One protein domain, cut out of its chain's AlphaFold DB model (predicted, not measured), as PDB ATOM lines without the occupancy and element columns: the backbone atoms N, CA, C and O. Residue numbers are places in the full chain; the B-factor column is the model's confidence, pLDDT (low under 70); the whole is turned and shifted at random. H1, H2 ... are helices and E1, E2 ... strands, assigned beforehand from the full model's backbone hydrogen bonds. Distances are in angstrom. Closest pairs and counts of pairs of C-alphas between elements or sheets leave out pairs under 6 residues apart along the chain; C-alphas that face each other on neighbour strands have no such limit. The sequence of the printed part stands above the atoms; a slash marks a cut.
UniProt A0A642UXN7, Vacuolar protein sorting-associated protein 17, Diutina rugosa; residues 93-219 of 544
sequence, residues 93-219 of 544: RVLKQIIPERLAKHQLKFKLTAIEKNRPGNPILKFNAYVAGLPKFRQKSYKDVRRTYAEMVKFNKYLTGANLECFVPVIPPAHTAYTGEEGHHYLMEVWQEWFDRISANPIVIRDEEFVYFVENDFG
ATOM      1  N   ARG A  93      34.977  45.859 -41.750       83.56
ATOM      2  CA  ARG A  93      34.354  45.045 -42.814       83.56
ATOM      3  C   ARG A  93      34.468  43.554 -42.508       83.56
ATOM      4  O   ARG A  93      33.465  42.846 -42.548       83.56
ATOM      5  N   VAL A  94      35.682  43.105 -42.194       82.25
ATOM      6  CA  VAL A  94      35.974  41.698 -41.916       82.25
ATOM      7  C   VAL A  94      35.236  41.287 -40.649       82.25
ATOM      8  O   VAL A  94      34.492  40.313 -40.676       82.25
ATOM      9  N   LEU A  95      35.312  42.088 -39.578       84.50
ATOM     10  CA  LEU A  95      34.581  41.829 -38.331       84.50
ATOM     11  C   LEU A  95      33.071  41.673 -38.547       84.50
ATOM     12  O   LEU A  95      32.494  40.727 -38.026       84.50
ATOM     13  N   LYS A  96      32.434  42.536 -39.348       86.75
ATOM     14  CA  LYS A  96      30.998  42.419 -39.674       86.75
ATOM     15  C   LYS A  96      30.652  41.087 -40.331       86.75
ATOM     16  O   LYS A  96      29.565  40.569 -40.097       86.75
ATOM     17  N   GLN A  97      31.556  40.556 -41.146       86.25
ATOM     18  CA  GLN A  97      31.332  39.332 -41.902       86.25
ATOM     19  C   GLN A  97      31.613  38.070 -41.084       86.25
ATOM     20  O   GLN A  97      30.832  37.125 -41.150       86.25
ATOM     21  N   ILE A  98      32.713  38.038 -40.324       88.06
ATOM     22  CA  ILE A  98      33.113  36.833 -39.586       88.06
ATOM     23  C   ILE A  98      32.604  36.827 -38.141       88.06
ATOM     24  O   ILE A  98      32.110  35.797 -37.695       88.06
ATOM     25  N   ILE A  99      32.683  37.942 -37.406       91.12
ATOM     26  CA  ILE A  99      32.405  38.012 -35.957       91.12
ATOM     27  C   ILE A  99      31.573  39.273 -35.643       91.12
ATOM     28  O   ILE A  99      32.047  40.212 -34.985       91.12
ATOM     29  N   PRO A 100      30.317  39.351 -36.122       90.62
ATOM     30  CA  PRO A 100      29.441  40.495 -35.862       90.62
ATOM     31  C   PRO A 100      29.172  40.713 -34.362       90.62
ATOM     32  O   PRO A 100      28.809  41.811 -33.933       90.62
ATOM     33  N   GLU A 101      29.375  39.692 -33.531       91.56
ATOM     34  CA  GLU A 101      29.187  39.729 -32.088       91.56
ATOM     35  C   GLU A 101      30.076  40.773 -31.408       91.56
ATOM     36  O   GLU A 101      29.637  41.404 -30.445       91.56
ATOM     37  N   ARG A 102      31.282  41.013 -31.937       89.38
ATOM     38  CA  ARG A 102      32.223  42.025 -31.431       89.38
ATOM     39  C   ARG A 102      31.731  43.464 -31.636       89.38
ATOM     40  O   ARG A 102      32.229  44.371 -30.976       89.38
ATOM     41  N   LEU A 103      30.738  43.676 -32.504       88.31
ATOM     42  CA  LEU A 103      30.160  44.993 -32.800       88.31
ATOM     43  C   LEU A 103      28.870  45.269 -32.019       88.31
ATOM     44  O   LEU A 103      28.486  46.426 -31.834       88.31
ATOM     45  N   ALA A 104      28.183  44.222 -31.554       86.94
ATOM     46  CA  ALA A 104      26.934  44.385 -30.820       86.94
ATOM     47  C   ALA A 104      27.182  44.787 -29.357       86.94
ATOM     48  O   ALA A 104      28.056  44.257 -28.674       86.94
ATOM     49  N   LYS A 105      26.353  45.705 -28.851       87.75
ATOM     50  CA  LYS A 105      26.457  46.254 -27.490       87.75
ATOM     51  C   LYS A 105      25.710  45.381 -26.477       87.75
ATOM     52  O   LYS A 105      24.723  45.819 -25.888       87.75
ATOM     53  N   HIS A 106      26.161  44.144 -26.293       93.69
ATOM     54  CA  HIS A 106      25.664  43.256 -25.237       93.69
ATOM     55  C   HIS A 106      26.619  43.274 -24.048       93.69
ATOM     56  O   HIS A 106      27.833  43.332 -24.227       93.69
ATOM     57  N   GLN A 107      26.073  43.248 -22.834       94.50
ATOM     58  CA  GLN A 107      26.861  43.224 -21.609       94.50
ATOM     59  C   GLN A 107      26.234  42.280 -20.591       94.50
ATOM     60  O   GLN A 107      25.031  42.322 -20.330       94.50
ATOM     61  N   LEU A 108      27.096  41.487 -19.973       96.69
ATOM     62  CA  LEU A 108      26.831  40.732 -18.764       96.69
ATOM     63  C   LEU A 108      27.885  41.180 -17.754       96.69
ATOM     64  O   LEU A 108      29.052  41.288 -18.106       96.69
ATOM     65  N   LYS A 109      27.487  41.531 -16.535       97.12
ATOM     66  CA  LYS A 109      28.419  41.948 -15.482       97.12
ATOM     67  C   LYS A 109      28.096  41.218 -14.205       97.12
ATOM     68  O   LYS A 109      26.938  41.194 -13.790       97.12
ATOM     69  N   PHE A 110      29.122  40.698 -13.559       98.06
ATOM     70  CA  PHE A 110      28.988  40.042 -12.273       98.06
ATOM     71  C   PHE A 110      29.616  40.898 -11.186       98.06
ATOM     72  O   PHE A 110      30.631  41.557 -11.398       98.06
ATOM     73  N   LYS A 111      29.002  40.888 -10.009       98.19
ATOM     74  CA  LYS A 111      29.576  41.462  -8.800       98.19
ATOM     75  C   LYS A 111      29.595  40.389  -7.730       98.19
ATOM     76  O   LYS A 111      28.541  40.057  -7.186       98.19
ATOM     77  N   LEU A 112      30.777  39.868  -7.441       98.25
ATOM     78  CA  LEU A 112      31.005  38.965  -6.329       98.25
ATOM     79  C   LEU A 112      30.725  39.709  -5.019       98.25
ATOM     80  O   LEU A 112      31.144  40.847  -4.816       98.25
ATOM     81  N   THR A 113      29.952  39.071  -4.153       97.75
ATOM     82  CA  THR A 113      29.526  39.628  -2.864       97.75
ATOM     83  C   THR A 113      30.163  38.893  -1.698       97.75
ATOM     84  O   THR A 113      30.556  39.541  -0.735       97.75
ATOM     85  N   ALA A 114      30.304  37.570  -1.794       97.31
ATOM     86  CA  ALA A 114      30.958  36.760  -0.777       97.31
ATOM     87  C   ALA A 114      31.426  35.414  -1.345       97.31
ATOM     88  O   ALA A 114      30.858  34.896  -2.311       97.31
ATOM     89  N   ILE A 115      32.413  34.826  -0.670       96.94
ATOM     90  CA  ILE A 115      32.802  33.419  -0.804       96.94
ATOM     91  C   ILE A 115      32.546  32.754   0.550       96.94
ATOM     92  O   ILE A 115      33.281  32.966   1.514       96.94
ATOM     93  N   GLU A 116      31.471  31.975   0.636       95.44
ATOM     94  CA  GLU A 116      31.052  31.287   1.855       95.44
ATOM     95  C   GLU A 116      31.719  29.911   1.967       95.44
ATOM     96  O   GLU A 116      31.845  29.157   0.993       95.44
ATOM     97  N   LYS A 117      32.128  29.558   3.189       92.75
ATOM     98  CA  LYS A 117      32.623  28.215   3.497       92.75
ATOM     99  C   LYS A 117      31.471  27.213   3.396       92.75
ATOM    100  O   LYS A 117      30.364  27.474   3.851       92.75
ATOM    101  N   ASN A 118      31.760  26.053   2.822       92.06
ATOM    102  CA  ASN A 118      30.830  24.936   2.703       92.06
ATOM    103  C   ASN A 118      31.617  23.634   2.944       92.06
ATOM    104  O   ASN A 118      32.320  23.528   3.948       92.06
ATOM    105  N   ARG A 119      31.567  22.656   2.033       91.19
ATOM    106  CA  ARG A 119      32.394  21.446   2.121       91.19
ATOM    107  C   ARG A 119      33.865  21.779   1.821       91.19
ATOM    108  O   ARG A 119      34.116  22.694   1.028       91.19
ATOM    109  N   PRO A 120      34.833  21.043   2.400       89.50
ATOM    110  CA  PRO A 120      36.250  21.221   2.088       89.50
ATOM    111  C   PRO A 120      36.497  21.210   0.575       89.50
ATOM    112  O   PRO A 120      36.041  20.307  -0.125       89.50
ATOM    113  N   GLY A 121      37.167  22.248   0.067       90.69
ATOM    114  CA  GLY A 121      37.459  22.403  -1.363       90.69
ATOM    115  C   GLY A 121      36.259  22.751  -2.256       90.69
ATOM    116  O   GLY A 121      36.414  22.776  -3.472       90.69
ATOM    117  N   ASN A 122      35.075  23.026  -1.695       95.94
ATOM    118  CA  ASN A 122      33.883  23.371  -2.470       95.94
ATOM    119  C   ASN A 122      33.111  24.575  -1.885       95.94
ATOM    120  O   ASN A 122      31.967  24.401  -1.448       95.94
ATOM    121  N   PRO A 123      33.719  25.779  -1.839       96.56
ATOM    122  CA  PRO A 123      33.062  26.985  -1.333       96.56
ATOM    123  C   PRO A 123      31.855  27.395  -2.191       96.56
ATOM    124  O   PRO A 123      31.709  26.956  -3.334       96.56
ATOM    125  N   ILE A 124      30.992  28.245  -1.631       97.12
ATOM    126  CA  ILE A 124      29.843  28.834  -2.326       97.12
ATOM    127  C   ILE A 124      30.181  30.278  -2.692       97.12
ATOM    128  O   ILE A 124      30.449  31.106  -1.828       97.12
ATOM    129  N   LEU A 125      30.133  30.584  -3.981       97.69
ATOM    130  CA  LEU A 125      30.281  31.919  -4.525       97.69
ATOM    131  C   LEU A 125      28.913  32.583  -4.588       97.69
ATOM    132  O   LEU A 125      27.978  32.035  -5.178       97.69
ATOM    133  N   LYS A 126      28.810  33.771  -3.998       97.81
ATOM    134  CA  LYS A 126      27.598  34.588  -4.002       97.81
ATOM    135  C   LYS A 126      27.828  35.834  -4.812       97.81
ATOM    136  O   LYS A 126      28.714  36.624  -4.484       97.81
ATOM    137  N   PHE A 127      27.029  36.053  -5.837       98.06
ATOM    138  CA  PHE A 127      27.221  37.174  -6.740       98.06
ATOM    139  C   PHE A 127      25.895  37.726  -7.249       98.06
ATOM    140  O   PHE A 127      24.864  37.059  -7.261       98.06
ATOM    141  N   ASN A 128      25.937  38.973  -7.697       98.06
ATOM    142  CA  ASN A 128      24.854  39.591  -8.444       98.06
ATOM    143  C   ASN A 128      25.219  39.590  -9.928       98.06
ATOM    144  O   ASN A 128      26.385  39.800 -10.265       98.06
ATOM    145  N   ALA A 129      24.237  39.406 -10.803       97.88
ATOM    146  CA  ALA A 129      24.410  39.504 -12.249       97.88
ATOM    147  C   ALA A 129      23.574  40.664 -12.803       97.88
ATOM    148  O   ALA A 129      22.415  40.849 -12.428       97.88
ATOM    149  N   TYR A 130      24.158  41.443 -13.707       97.62
ATOM    150  CA  TYR A 130      23.514  42.549 -14.410       97.62
ATOM    151  C   TYR A 130      23.602  42.308 -15.911       97.62
ATOM    152  O   TYR A 130      24.680  42.037 -16.437       97.62
ATOM    153  N   VAL A 131      22.469  42.431 -16.594       97.19
ATOM    154  CA  VAL A 131      22.306  42.037 -17.992       97.19
ATOM    155  C   VAL A 131      21.807  43.222 -18.812       97.19
ATOM    156  O   VAL A 131      20.827  43.877 -18.450       97.19
ATOM    157  N   ALA A 132      22.449  43.481 -19.951       95.38
ATOM    158  CA  ALA A 132      22.023  44.485 -20.917       95.38
ATOM    159  C   ALA A 132      22.160  43.964 -22.355       95.38
ATOM    160  O   ALA A 132      23.220  43.501 -22.768       95.38
ATOM    161  N   GLY A 133      21.078  44.061 -23.130       90.56
ATOM    162  CA  GLY A 133      21.067  43.682 -24.547       90.56
ATOM    163  C   GLY A 133      21.022  42.175 -24.828       90.56
ATOM    164  O   GLY A 133      21.036  41.796 -25.989       90.56
ATOM    165  N   LEU A 134      20.933  41.308 -23.814       93.88
ATOM    166  CA  LEU A 134      20.820  39.855 -24.000       93.88
ATOM    167  C   LEU A 134      19.352  39.414 -23.832       93.88
ATOM    168  O   LEU A 134      18.882  39.318 -22.698       93.88
ATOM    169  N   PRO A 135      18.608  39.143 -24.925       90.50
ATOM    170  CA  PRO A 135      17.153  38.942 -24.878       90.50
ATOM    171  C   PRO A 135      16.714  37.619 -24.238       90.50
ATOM    172  O   PRO A 135      15.541  37.462 -23.924       90.50
ATOM    173  N   LYS A 136      17.634  36.662 -24.059       93.00
ATOM    174  CA  LYS A 136      17.325  35.341 -23.490       93.00
ATOM    175  C   LYS A 136      17.188  35.352 -21.964       93.00
ATOM    176  O   LYS A 136      16.625  34.419 -21.408       93.00
ATOM    177  N   PHE A 137      17.688  36.392 -21.298       95.94
ATOM    178  CA  PHE A 137      17.504  36.573 -19.861       95.94
ATOM    179  C   PHE A 137      16.124  37.160 -19.571       95.94
ATOM    180  O   PHE A 137      15.714  38.142 -20.193       95.94
ATOM    181  N   ARG A 138      15.425  36.598 -18.583       95.25
ATOM    182  CA  ARG A 138      14.097  37.063 -18.157       95.25
ATOM    183  C   ARG A 138      14.149  38.402 -17.422       95.25
ATOM    184  O   ARG A 138      13.192  39.168 -17.474       95.25
ATOM    185  N   GLN A 139      15.244  38.682 -16.717       95.38
ATOM    186  CA  GLN A 139      15.428  39.870 -15.887       95.38
ATOM    187  C   GLN A 139      16.733  40.592 -16.235       95.38
ATOM    188  O   GLN A 139      17.694  40.011 -16.730       95.38
ATOM    189  N   LYS A 140      16.786  41.895 -15.946       95.50
ATOM    190  CA  LYS A 140      17.999  42.712 -16.145       95.50
ATOM    191  C   LYS A 140      18.970  42.643 -14.966       95.50
ATOM    192  O   LYS A 140      20.116  43.069 -15.089       95.50
ATOM    193  N   SER A 141      18.513  42.169 -13.809       96.75
ATOM    194  CA  SER A 141      19.323  42.067 -12.601       96.75
ATOM    195  C   SER A 141      18.898  40.855 -11.791       96.75
ATOM    196  O   SER A 141      17.717  40.700 -11.504       96.75
ATOM    197  N   TYR A 142      19.879  40.052 -11.397       97.12
ATOM    198  CA  TYR A 142      19.728  38.905 -10.511       97.12
ATOM    199  C   TYR A 142      20.572  39.169  -9.272       97.12
ATOM    200  O   TYR A 142      21.731  39.586  -9.380       97.12
ATOM    201  N   LYS A 143      19.980  38.976  -8.095       96.38
ATOM    202  CA  LYS A 143      20.625  39.242  -6.808       96.38
ATOM    203  C   LYS A 143      20.792  37.948  -6.024       96.38
ATOM    204  O   LYS A 143      19.937  37.078  -6.113       96.38
ATOM    205  N   ASP A 144      21.861  37.876  -5.238       95.31
ATOM    206  CA  ASP A 144      22.192  36.737  -4.369       95.31
ATOM    207  C   ASP A 144      22.244  35.379  -5.097       95.31
ATOM    208  O   ASP A 144      21.846  34.353  -4.550       95.31
ATOM    209  N   VAL A 145      22.754  35.350  -6.334       96.81
ATOM    210  CA  VAL A 145      22.963  34.095  -7.068       96.81
ATOM    211  C   VAL A 145      24.062  33.304  -6.367       96.81
ATOM    212  O   VAL A 145      25.149  33.832  -6.120       96.81
ATOM    213  N   ARG A 146      23.787  32.035  -6.050       96.75
ATOM    214  CA  ARG A 146      24.701  31.165  -5.299       96.75
ATOM    215  C   ARG A 146      25.152  29.982  -6.132       96.75
ATOM    216  O   ARG A 146      24.316  29.230  -6.631       96.75
ATOM    217  N   ARG A 147      26.464  29.790  -6.254       96.94
ATOM    218  CA  ARG A 147      27.050  28.659  -6.986       96.94
ATOM    219  C   ARG A 147      28.209  28.061  -6.221       96.94
ATOM    220  O   ARG A 147      29.096  28.766  -5.759       96.94
ATOM    221  N   THR A 148      28.200  26.749  -6.083       97.06
ATOM    222  CA  THR A 148      29.323  25.995  -5.538       97.06
ATOM    223  C   THR A 148      30.493  25.999  -6.519       97.06
ATOM    224  O   THR A 148      30.315  26.073  -7.735       97.06
ATOM    225  N   TYR A 149      31.710  25.857  -6.006       97.19
ATOM    226  CA  TYR A 149      32.900  25.708  -6.840       97.19
ATOM    227  C   TYR A 149      32.783  24.544  -7.841       97.19
ATOM    228  O   TYR A 149      33.127  24.681  -9.009       97.19
ATOM    229  N   ALA A 150      32.219  23.408  -7.428       96.50
ATOM    230  CA  ALA A 150      31.991  22.265  -8.310       96.50
ATOM    231  C   ALA A 150      31.031  22.586  -9.471       96.50
ATOM    232  O   ALA A 150      31.188  22.053 -10.569       96.50
ATOM    233  N   GLU A 151      30.041  23.453  -9.251       96.81
ATOM    234  CA  GLU A 151      29.165  23.961 -10.311       96.81
ATOM    235  C   GLU A 151      29.925  24.887 -11.263       96.81
ATOM    236  O   GLU A 151      29.772  24.747 -12.476       96.81
ATOM    237  N   MET A 152      30.807  25.746 -10.738       96.81
ATOM    238  CA  MET A 152      31.700  26.585 -11.549       96.81
ATOM    239  C   MET A 152      32.608  25.755 -12.455       96.81
ATOM    240  O   MET A 152      32.735  26.059 -13.637       96.81
ATOM    241  N   VAL A 153      33.185  24.668 -11.935       96.31
ATOM    242  CA  VAL A 153      34.013  23.730 -12.715       96.31
ATOM    243  C   VAL A 153      33.217  23.143 -13.880       96.31
ATOM    244  O   VAL A 153      33.702  23.108 -15.010       96.31
ATOM    245  N   LYS A 154      31.986  22.681 -13.626       95.69
ATOM    246  CA  LYS A 154      31.120  22.108 -14.671       95.69
ATOM    247  C   LYS A 154      30.753  23.149 -15.727       95.69
ATOM    248  O   LYS A 154      30.819  22.843 -16.915       95.69
ATOM    249  N   PHE A 155      30.407  24.358 -15.287       96.19
ATOM    250  CA  PHE A 155      30.060  25.473 -16.159       96.19
ATOM    251  C   PHE A 155      31.236  25.878 -17.054       96.19
ATOM    252  O   PHE A 155      31.105  25.914 -18.273       96.19
ATOM    253  N   ASN A 156      32.416  26.095 -16.471       96.00
ATOM    254  CA  ASN A 156      33.615  26.474 -17.215       96.00
ATOM    255  C   ASN A 156      34.026  25.386 -18.217       96.00
ATOM    256  O   ASN A 156      34.240  25.690 -19.386       96.00
ATOM    257  N   LYS A 157      34.004  24.110 -17.809       93.56
ATOM    258  CA  LYS A 157      34.272  22.979 -18.708       93.56
ATOM    259  C   LYS A 157      33.312  22.932 -19.900       93.56
ATOM    260  O   LYS A 157      33.734  22.597 -21.005       93.56
ATOM    261  N   TYR A 158      32.032  23.239 -19.680       94.25
ATOM    262  CA  TYR A 158      31.066  23.357 -20.768       94.25
ATOM    263  C   TYR A 158      31.443  24.499 -21.717       94.25
ATOM    264  O   TYR A 158      31.544  24.269 -22.922       94.25
ATOM    265  N   LEU A 159      31.702  25.699 -21.183       94.31
ATOM    266  CA  LEU A 159      32.036  26.870 -21.995       94.31
ATOM    267  C   LEU A 159      33.267  26.626 -22.872       94.31
ATOM    268  O   LEU A 159      33.221  26.951 -24.058       94.31
ATOM    269  N   THR A 160      34.312  25.999 -22.325       92.62
ATOM    270  CA  THR A 160      35.531  25.620 -23.055       92.62
ATOM    271  C   THR A 160      35.243  24.707 -24.248       92.62
ATOM    272  O   THR A 160      35.841  24.857 -25.311       92.62
ATOM    273  N   GLY A 161      34.316  23.755 -24.105       88.81
ATOM    274  CA  GLY A 161      33.934  22.852 -25.193       88.81
ATOM    275  C   GLY A 161      32.967  23.474 -26.206       88.81
ATOM    276  O   GLY A 161      33.006  23.121 -27.384       88.81
ATOM    277  N   ALA A 162      32.098  24.381 -25.755       90.38
ATOM    278  CA  ALA A 162      31.061  24.997 -26.579       90.38
ATOM    279  C   ALA A 162      31.570  26.189 -27.408       90.38
ATOM    280  O   ALA A 162      31.052  26.426 -28.499       90.38
ATOM    281  N   ASN A 163      32.587  26.910 -26.928       92.44
ATOM    282  CA  ASN A 163      33.074  28.160 -27.520       92.44
ATOM    283  C   ASN A 163      34.507  27.998 -28.054       92.44
ATOM    284  O   ASN A 163      35.453  28.582 -27.536       92.44
ATOM    285  N   LEU A 164      34.664  27.196 -29.112       90.94
ATOM    286  CA  LEU A 164      35.970  26.836 -29.698       90.94
ATOM    287  C   LEU A 164      36.754  28.018 -30.294       90.94
ATOM    288  O   LEU A 164      37.952  27.898 -30.549       90.94
ATOM    289  N   GLU A 165      36.069  29.128 -30.555       91.38
ATOM    290  CA  GLU A 165      36.645  30.367 -31.080       91.38
ATOM    291  C   GLU A 165      37.282  31.256 -30.004       91.38
ATOM    292  O   GLU A 165      38.063  32.135 -30.353       91.38
ATOM    293  N   CYS A 166      37.007  31.002 -28.719       94.75
ATOM    294  CA  CYS A 166      37.423  31.860 -27.610       94.75
ATOM    295  C   CYS A 166      38.465  31.192 -26.698       94.75
ATOM    296  O   CYS A 166      38.432  29.977 -26.482       94.75
ATOM    297  N   PHE A 167      39.347  31.978 -26.079       96.44
ATOM    298  CA  PHE A 167      40.175  31.532 -24.959       96.44
ATOM    299  C   PHE A 167      39.398  31.698 -23.654       96.44
ATOM    300  O   PHE A 167      39.449  32.726 -22.977       96.44
ATOM    301  N   VAL A 168      38.654  30.654 -23.295       96.31
ATOM    302  CA  VAL A 168      37.894  30.621 -22.044       96.31
ATOM    303  C   VAL A 168      38.874  30.632 -20.854       96.31
ATOM    304  O   VAL A 168      39.672  29.702 -20.738       96.31
ATOM    305  N   PRO A 169      38.844  31.651 -19.971       96.19
ATOM    306  CA  PRO A 169      39.728  31.722 -18.810       96.19
ATOM    307  C   PRO A 169      39.457  30.568 -17.843       96.19
ATOM    308  O   PRO A 169      38.296  30.240 -17.557       96.19
ATOM    309  N   VAL A 170      40.523  29.988 -17.300       95.62
ATOM    310  CA  VAL A 170      40.431  28.921 -16.306       95.62
ATOM    311  C   VAL A 170      39.938  29.506 -14.990       95.62
ATOM    312  O   VAL A 170      40.265  30.633 -14.616       95.62
ATOM    313  N   ILE A 171      39.096  28.747 -14.293       95.94
ATOM    314  CA  ILE A 171      38.595  29.163 -12.985       95.94
ATOM    315  C   ILE A 171      39.736  29.268 -11.955       95.94
ATOM    316  O   ILE A 171      40.632  28.422 -11.939       95.94
ATOM    317  N   PRO A 172      39.685  30.250 -11.040       95.56
ATOM    318  CA  PRO A 172      40.611  30.318  -9.918       95.56
ATOM    319  C   PRO A 172      40.479  29.092  -9.006       95.56
ATOM    320  O   PRO A 172      39.392  28.519  -8.910       95.56
ATOM    321  N   PRO A 173      41.536  28.697  -8.278       93.31
ATOM    322  CA  PRO A 173      41.446  27.599  -7.326       93.31
ATOM    323  C   PRO A 173      40.470  27.912  -6.178       93.31
ATOM    324  O   PRO A 173      40.243  29.060  -5.791       93.31
ATOM    325  N   ALA A 174      39.909  26.858  -5.582       94.06
ATOM    326  CA  ALA A 174      39.002  26.970  -4.433       94.06
ATOM    327  C   ALA A 174      39.680  27.493  -3.151       94.06
ATOM    328  O   ALA A 174      38.996  27.861  -2.196       94.06
ATOM    329  N   HIS A 175      41.010  27.460  -3.105       92.50
ATOM    330  CA  HIS A 175      41.827  27.894  -1.982       92.50
ATOM    331  C   HIS A 175      43.084  28.598  -2.492       92.50
ATOM    332  O   HIS A 175      43.476  28.437  -3.644       92.50
ATOM    333  N   THR A 176      43.695  29.371  -1.605       94.94
ATOM    334  CA  THR A 176      44.933  30.124  -1.816       94.94
ATOM    335  C   THR A 176      45.953  29.672  -0.779       94.94
ATOM    336  O   THR A 176      45.577  29.133   0.267       94.94
ATOM    337  N   ALA A 177      47.236  29.883  -1.059       93.69
ATOM    338  CA  ALA A 177      48.278  29.703  -0.060       93.69
ATOM    339  C   ALA A 177      48.150  30.701   1.106       93.69
ATOM    340  O   ALA A 177      48.573  30.381   2.216       93.69
ATOM    341  N   TYR A 178      47.544  31.873   0.887       92.94
ATOM    342  CA  TYR A 178      47.270  32.832   1.952       92.94
ATOM    343  C   TYR A 178      46.321  32.278   3.017       92.94
ATOM    344  O   TYR A 178      45.414  31.490   2.748       92.94
ATOM    345  N   THR A 179      46.500  32.746   4.249       88.81
ATOM    346  CA  THR A 179      45.695  32.337   5.401       88.81
ATOM    347  C   THR A 179      44.836  33.495   5.914       88.81
ATOM    348  O   THR A 179      45.058  34.660   5.587       88.81
ATOM    349  N   GLY A 180      43.811  33.175   6.710       89.69
ATOM    350  CA  GLY A 180      42.978  34.178   7.378       89.69
ATOM    351  C   GLY A 180      42.216  35.112   6.427       89.69
ATOM    352  O   GLY A 180      41.694  34.685   5.396       89.69
ATOM    353  N   GLU A 181      42.119  36.385   6.814       91.25
ATOM    354  CA  GLU A 181      41.392  37.425   6.072       91.25
ATOM    355  C   GLU A 181      42.074  37.799   4.754       91.25
ATOM    356  O   GLU A 181      41.393  38.009   3.751       91.25
ATOM    357  N   GLU A 182      43.409  37.812   4.723       90.75
ATOM    358  CA  GLU A 182      44.169  38.108   3.507       90.75
ATOM    359  C   GLU A 182      43.852  37.102   2.397       90.75
ATOM    360  O   GLU A 182      43.593  37.491   1.257       90.75
ATOM    361  N   GLY A 183      43.772  35.812   2.742       93.81
ATOM    362  CA  GLY A 183      43.372  34.785   1.785       93.81
ATOM    363  C   GLY A 183      41.938  34.952   1.292       93.81
ATOM    364  O   GLY A 183      41.664  34.743   0.110       93.81
ATOM    365  N   HIS A 184      41.018  35.390   2.154       94.25
ATOM    366  CA  HIS A 184      39.650  35.685   1.733       94.25
ATOM    367  C   HIS A 184      39.594  36.864   0.751       94.25
ATOM    368  O   HIS A 184      38.944  36.758  -0.287       94.25
ATOM    369  N   HIS A 185      40.303  37.959   1.039       95.12
ATOM    370  CA  HIS A 185      40.377  39.124   0.152       95.12
ATOM    371  C   HIS A 185      41.003  38.781  -1.200       95.12
ATOM    372  O   HIS A 185      40.453  39.155  -2.235       95.12
ATOM    373  N   TYR A 186      42.094  38.015  -1.199       95.19
ATOM    374  CA  TYR A 186      42.729  37.552  -2.427       95.19
ATOM    375  C   TYR A 186      41.772  36.706  -3.277       95.19
ATOM    376  O   TYR A 186      41.605  36.966  -4.467       95.19
ATOM    377  N   LEU A 187      41.075  35.738  -2.670       96.12
ATOM    378  CA  LEU A 187      40.091  34.932  -3.395       96.12
ATOM    379  C   LEU A 187      38.962  35.798  -3.968       96.12
ATOM    380  O   LEU A 187      38.570  35.591  -5.113       96.12
ATOM    381  N   MET A 188      38.461  36.779  -3.213       97.50
ATOM    382  CA  MET A 188      37.450  37.714  -3.714       97.50
ATOM    383  C   MET A 188      37.943  38.491  -4.946       97.50
ATOM    384  O   MET A 188      37.194  38.627  -5.912       97.50
ATOM    385  N   GLU A 189      39.195  38.962  -4.942       96.19
ATOM    386  CA  GLU A 189      39.799  39.680  -6.073       96.19
ATOM    387  C   GLU A 189      39.925  38.783  -7.310       96.19
ATOM    388  O   GLU A 189      39.418  39.130  -8.376       96.19
ATOM    389  N   VAL A 190      40.543  37.607  -7.171       96.06
ATOM    390  CA  VAL A 190      40.830  36.727  -8.314       96.06
ATOM    391  C   VAL A 190      39.543  36.148  -8.916       96.06
ATOM    392  O   VAL A 190      39.423  36.028 -10.136       96.06
ATOM    393  N   TRP A 191      38.536  35.838  -8.094       97.69
ATOM    394  CA  TRP A 191      37.229  35.410  -8.602       97.69
ATOM    395  C   TRP A 191      36.464  36.531  -9.296       97.69
ATOM    396  O   TRP A 191      35.835  36.276 -10.325       97.69
ATOM    397  N   GLN A 192      36.519  37.761  -8.779       97.81
ATOM    398  CA  GLN A 192      35.939  38.909  -9.473       97.81
ATOM    399  C   GLN A 192      36.638  39.143 -10.818       97.81
ATOM    400  O   GLN A 192      35.966  39.326 -11.829       97.81
ATOM    401  N   GLU A 193      37.966  39.054 -10.856       96.56
ATOM    402  CA  GLU A 193      38.748  39.170 -12.086       96.56
ATOM    403  C   GLU A 193      38.381  38.081 -13.105       96.56
ATOM    404  O   GLU A 193      38.207  38.377 -14.288       96.56
ATOM    405  N   TRP A 194      38.183  36.834 -12.666       97.44
ATOM    406  CA  TRP A 194      37.700  35.765 -13.544       97.44
ATOM    407  C   TRP A 194      36.313  36.074 -14.121       97.44
ATOM    408  O   TRP A 194      36.103  35.936 -15.329       97.44
ATOM    409  N   PHE A 195      35.383  36.543 -13.286       98.00
ATOM    410  CA  PHE A 195      34.051  36.964 -13.717       98.00
ATOM    411  C   PHE A 195      34.097  38.108 -14.738       98.00
ATOM    412  O   PHE A 195      33.350  38.099 -15.721       98.00
ATOM    413  N   ASP A 196      34.979  39.081 -14.534       97.31
ATOM    414  CA  ASP A 196      35.167  40.201 -15.451       97.31
ATOM    415  C   ASP A 196      35.759  39.722 -16.783       97.31
ATOM    416  O   ASP A 196      35.288  40.124 -17.846       97.31
ATOM    417  N   ARG A 197      36.728  38.799 -16.751       96.25
ATOM    418  CA  ARG A 197      37.342  38.215 -17.955       96.25
ATOM    419  C   ARG A 197      36.354  37.390 -18.770       96.25
ATOM    420  O   ARG A 197      36.237  37.609 -19.974       96.25
ATOM    421  N   ILE A 198      35.623  36.469 -18.139       96.25
ATOM    422  CA  ILE A 198      34.672  35.607 -18.856       96.25
ATOM    423  C   ILE A 198      33.513  36.420 -19.449       96.25
ATOM    424  O   ILE A 198      33.021  36.103 -20.529       96.25
ATOM    425  N   SER A 199      33.102  37.499 -18.774       96.06
ATOM    426  CA  SER A 199      32.003  38.354 -19.229       96.06
ATOM    427  C   SER A 199      32.420  39.485 -20.180       96.06
ATOM    428  O   SER A 199      31.565  40.104 -20.818       96.06
ATOM    429  N   ALA A 200      33.725  39.727 -20.339       95.00
ATOM    430  CA  ALA A 200      34.266  40.686 -21.301       95.00
ATOM    431  C   ALA A 200      34.187  40.197 -22.756       95.00
ATOM    432  O   ALA A 200      34.184  41.025 -23.673       95.00
ATOM    433  N   ASN A 201      34.126  38.881 -22.996       95.00
ATOM    434  CA  ASN A 201      34.018  38.347 -24.350       95.00
ATOM    435  C   ASN A 201      32.547  38.364 -24.843       95.00
ATOM    436  O   ASN A 201      31.699  37.668 -24.278       95.00
ATOM    437  N   PRO A 202      32.225  39.103 -25.927       94.00
ATOM    438  CA  PRO A 202      30.859  39.241 -26.425       94.00
ATOM    439  C   PRO A 202      30.300  37.999 -27.132       94.00
ATOM    440  O   PRO A 202      29.091  37.959 -27.373       94.00
ATOM    441  N   ILE A 203      31.136  37.027 -27.498       94.00
ATOM    442  CA  ILE A 203      30.726  35.719 -28.021       94.00
ATOM    443  C   ILE A 203      30.291  34.837 -26.848       94.00
ATOM    444  O   ILE A 203      29.154  34.372 -26.816       94.00
ATOM    445  N   VAL A 204      31.151  34.707 -25.834       94.56
ATOM    446  CA  VAL A 204      30.938  33.823 -24.677       94.56
ATOM    447  C   VAL A 204      29.653  34.172 -23.917       94.56
ATOM    448  O   VAL A 204      28.849  33.289 -23.630       94.56
ATOM    449  N   ILE A 205      29.385  35.458 -23.659       95.56
ATOM    450  CA  ILE A 205      28.182  35.896 -22.917       95.56
ATOM    451  C   ILE A 205      26.851  35.636 -23.639       95.56
ATOM    452  O   ILE A 205      25.788  35.825 -23.047       95.56
ATOM    453  N   ARG A 206      26.877  35.266 -24.927       93.50
ATOM    454  CA  ARG A 206      25.672  34.908 -25.693       93.50
ATOM    455  C   ARG A 206      25.330  33.430 -25.588       93.50
ATOM    456  O   ARG A 206      24.247  33.049 -26.045       93.50
ATOM    457  N   ASP A 207      26.221  32.619 -25.021       94.19
ATOM    458  CA  ASP A 207      25.927  31.220 -24.765       94.19
ATOM    459  C   ASP A 207      24.733  31.121 -23.806       94.19
ATOM    460  O   ASP A 207      24.675  31.776 -22.764       94.19
ATOM    461  N   GLU A 208      23.751  30.308 -24.184       92.88
ATOM    462  CA  GLU A 208      22.526  30.107 -23.410       92.88
ATOM    463  C   GLU A 208      22.803  29.498 -22.043       92.88
ATOM    464  O   GLU A 208      22.014  29.678 -21.119       92.88
ATOM    465  N   GLU A 209      23.941  28.822 -21.886       94.75
ATOM    466  CA  GLU A 209      24.316  28.248 -20.604       94.75
ATOM    467  C   GLU A 209      24.486  29.313 -19.514       94.75
ATOM    468  O   GLU A 209      24.221  29.024 -18.351       94.75
ATOM    469  N   PHE A 210      24.820  30.563 -19.862       95.56
ATOM    470  CA  PHE A 210      24.808  31.664 -18.892       95.56
ATOM    471  C   PHE A 210      23.417  31.929 -18.318       95.56
ATOM    472  O   PHE A 210      23.307  32.285 -17.147       95.56
ATOM    473  N   VAL A 211      22.361  31.748 -19.113       95.12
ATOM    474  CA  VAL A 211      20.982  31.925 -18.645       95.12
ATOM    475  C   VAL A 211      20.686  30.871 -17.588       95.12
ATOM    476  O   VAL A 211      20.317  31.214 -16.472       95.12
ATOM    477  N   TYR A 212      20.949  29.596 -17.877       94.50
ATOM    478  CA  TYR A 212      20.724  28.512 -16.915       94.50
ATOM    479  C   TYR A 212      21.624  28.626 -15.685       94.50
ATOM    480  O   TYR A 212      21.191  28.394 -14.556       94.50
ATOM    481  N   PHE A 213      22.872  29.039 -15.886       95.94
ATOM    482  CA  PHE A 213      23.822  29.253 -14.811       95.94
ATOM    483  C   PHE A 213      23.431  30.421 -13.900       95.94
ATOM    484  O   PHE A 213      23.762  30.379 -12.722       95.94
ATOM    485  N   VAL A 214      22.706  31.435 -14.375       96.25
ATOM    486  CA  VAL A 214      22.274  32.576 -13.549       96.25
ATOM    487  C   VAL A 214      20.863  32.386 -12.988       96.25
ATOM    488  O   VAL A 214      20.654  32.650 -11.810       96.25
ATOM    489  N   GLU A 215      19.913  31.907 -13.793       94.31
ATOM    490  CA  GLU A 215      18.485  31.840 -13.440       94.31
ATOM    491  C   GLU A 215      18.101  30.636 -12.576       94.31
ATOM    492  O   GLU A 215      17.005  30.614 -12.027       94.31
ATOM    493  N   ASN A 216      18.950  29.612 -12.468       92.44
ATOM    494  CA  ASN A 216      18.579  28.413 -11.722       92.44
ATOM    495  C   ASN A 216      18.679  28.623 -10.197       92.44
ATOM    496  O   ASN A 216      19.766  28.843  -9.655       92.44
ATOM    497  N   ASP A 217      17.557  28.505  -9.494       82.81
ATOM    498  CA  ASP A 217      17.496  28.676  -8.038       82.81
ATOM    499  C   ASP A 217      17.997  27.438  -7.268       82.81
ATOM    500  O   ASP A 217      18.563  27.565  -6.180       82.81
ATOM    501  N   PHE A 218      17.846  26.232  -7.835       80.25
ATOM    502  CA  PHE A 218      18.054  24.952  -7.142       80.25
ATOM    503  C   PHE A 218      19.242  24.164  -7.694       80.25
ATOM    504  O   PHE A 218      19.085  23.063  -8.214       80.25
ATOM    505  N   GLY A 219      20.445  24.716  -7.540       83.81
ATOM    506  CA  GLY A 219      21.691  24.049  -7.922       83.81
ATOM    507  C   GLY A 219      21.863  23.904  -9.439       83.81
ATOM    508  O   GLY A 219      20.980  23.481 -10.181       83.81
TER     509      GLY A 219
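AT A GLANCE: This is residues 93 to 219 of the 544 residues of the protein "Vacuolar protein sorting-associated protein 17" of Diutina rugosa (UniProt A0A642UXN7). A twisted sheet of three antiparallel strands, E1, E2 and E3, has the long helix H3 and the short H4 over one face. H2 runs off from the end of E3, and unnamed residues 163 to 179 fold back from it to H3; little H1 lies away from this body at one end. The 127 printed residues hold four named helices and three strands, in the order H1 E1 E2 E3 H2 H3 H4, a mixed class. The whole is compact, with a radius of gyration of the C-alphas of 15.3 A, yet elongated, spanning 52 by 28 by 22 A.

HOW THE PARTS SIT: H1, residues 93 to 98, is not on the sheet. E1, residues 107 to 119, E2, 122 to 132, and E3, 141 to 148, form a meander, each strand the antiparallel neighbour of the one before. In the hairpin E1 and E2, N 109 and O 130 are within hydrogen-bond range at 2.9 A; in the hairpin E2 and E3, N 127 and O 145 are, at 2.9 A. H2, residues 149 to 162, only grazes the sheet with residues 149 to 152. H3, residues 180 to 200, is 8.8 A in height over the sheet, over E1 and only just over E2, with 3 C-alphas falling on E2; its closest C-alphas to E1 are Ser 199 and Leu 108, 5.7 A apart. H4, residues 209 to 215, is on the same face, at a height of 8.5 A, across the strands at 87 degrees to E2 on the local plane. H2 and H4 only just touch, with 3 pairs of C-alphas within 8 A, the closest Phe 155 and Phe 213 at 7.4 A. In H1, H2, H3 and H4 every O i to N i+4 pair is within hydrogen-bond range.

IN THESE COORDINATES: H1 begins at C-alpha 93, (34.354, 45.045, -42.814). E1 is 32.7 A long and bends by 67 degrees at residue 116; E2 is 30.4 A, E3 20.2 A, H2 19.8 A and H3 30.7 A. H4 ends at C-alpha 215, (18.485, 31.840, -13.440).

THE WHOLE: The C-alphas farthest apart, Arg 93 and Gly 180, are 52.1 A apart. The printed part has no cut, its long link is H2 to H3, and no printed residue is under 70 in pLDDT.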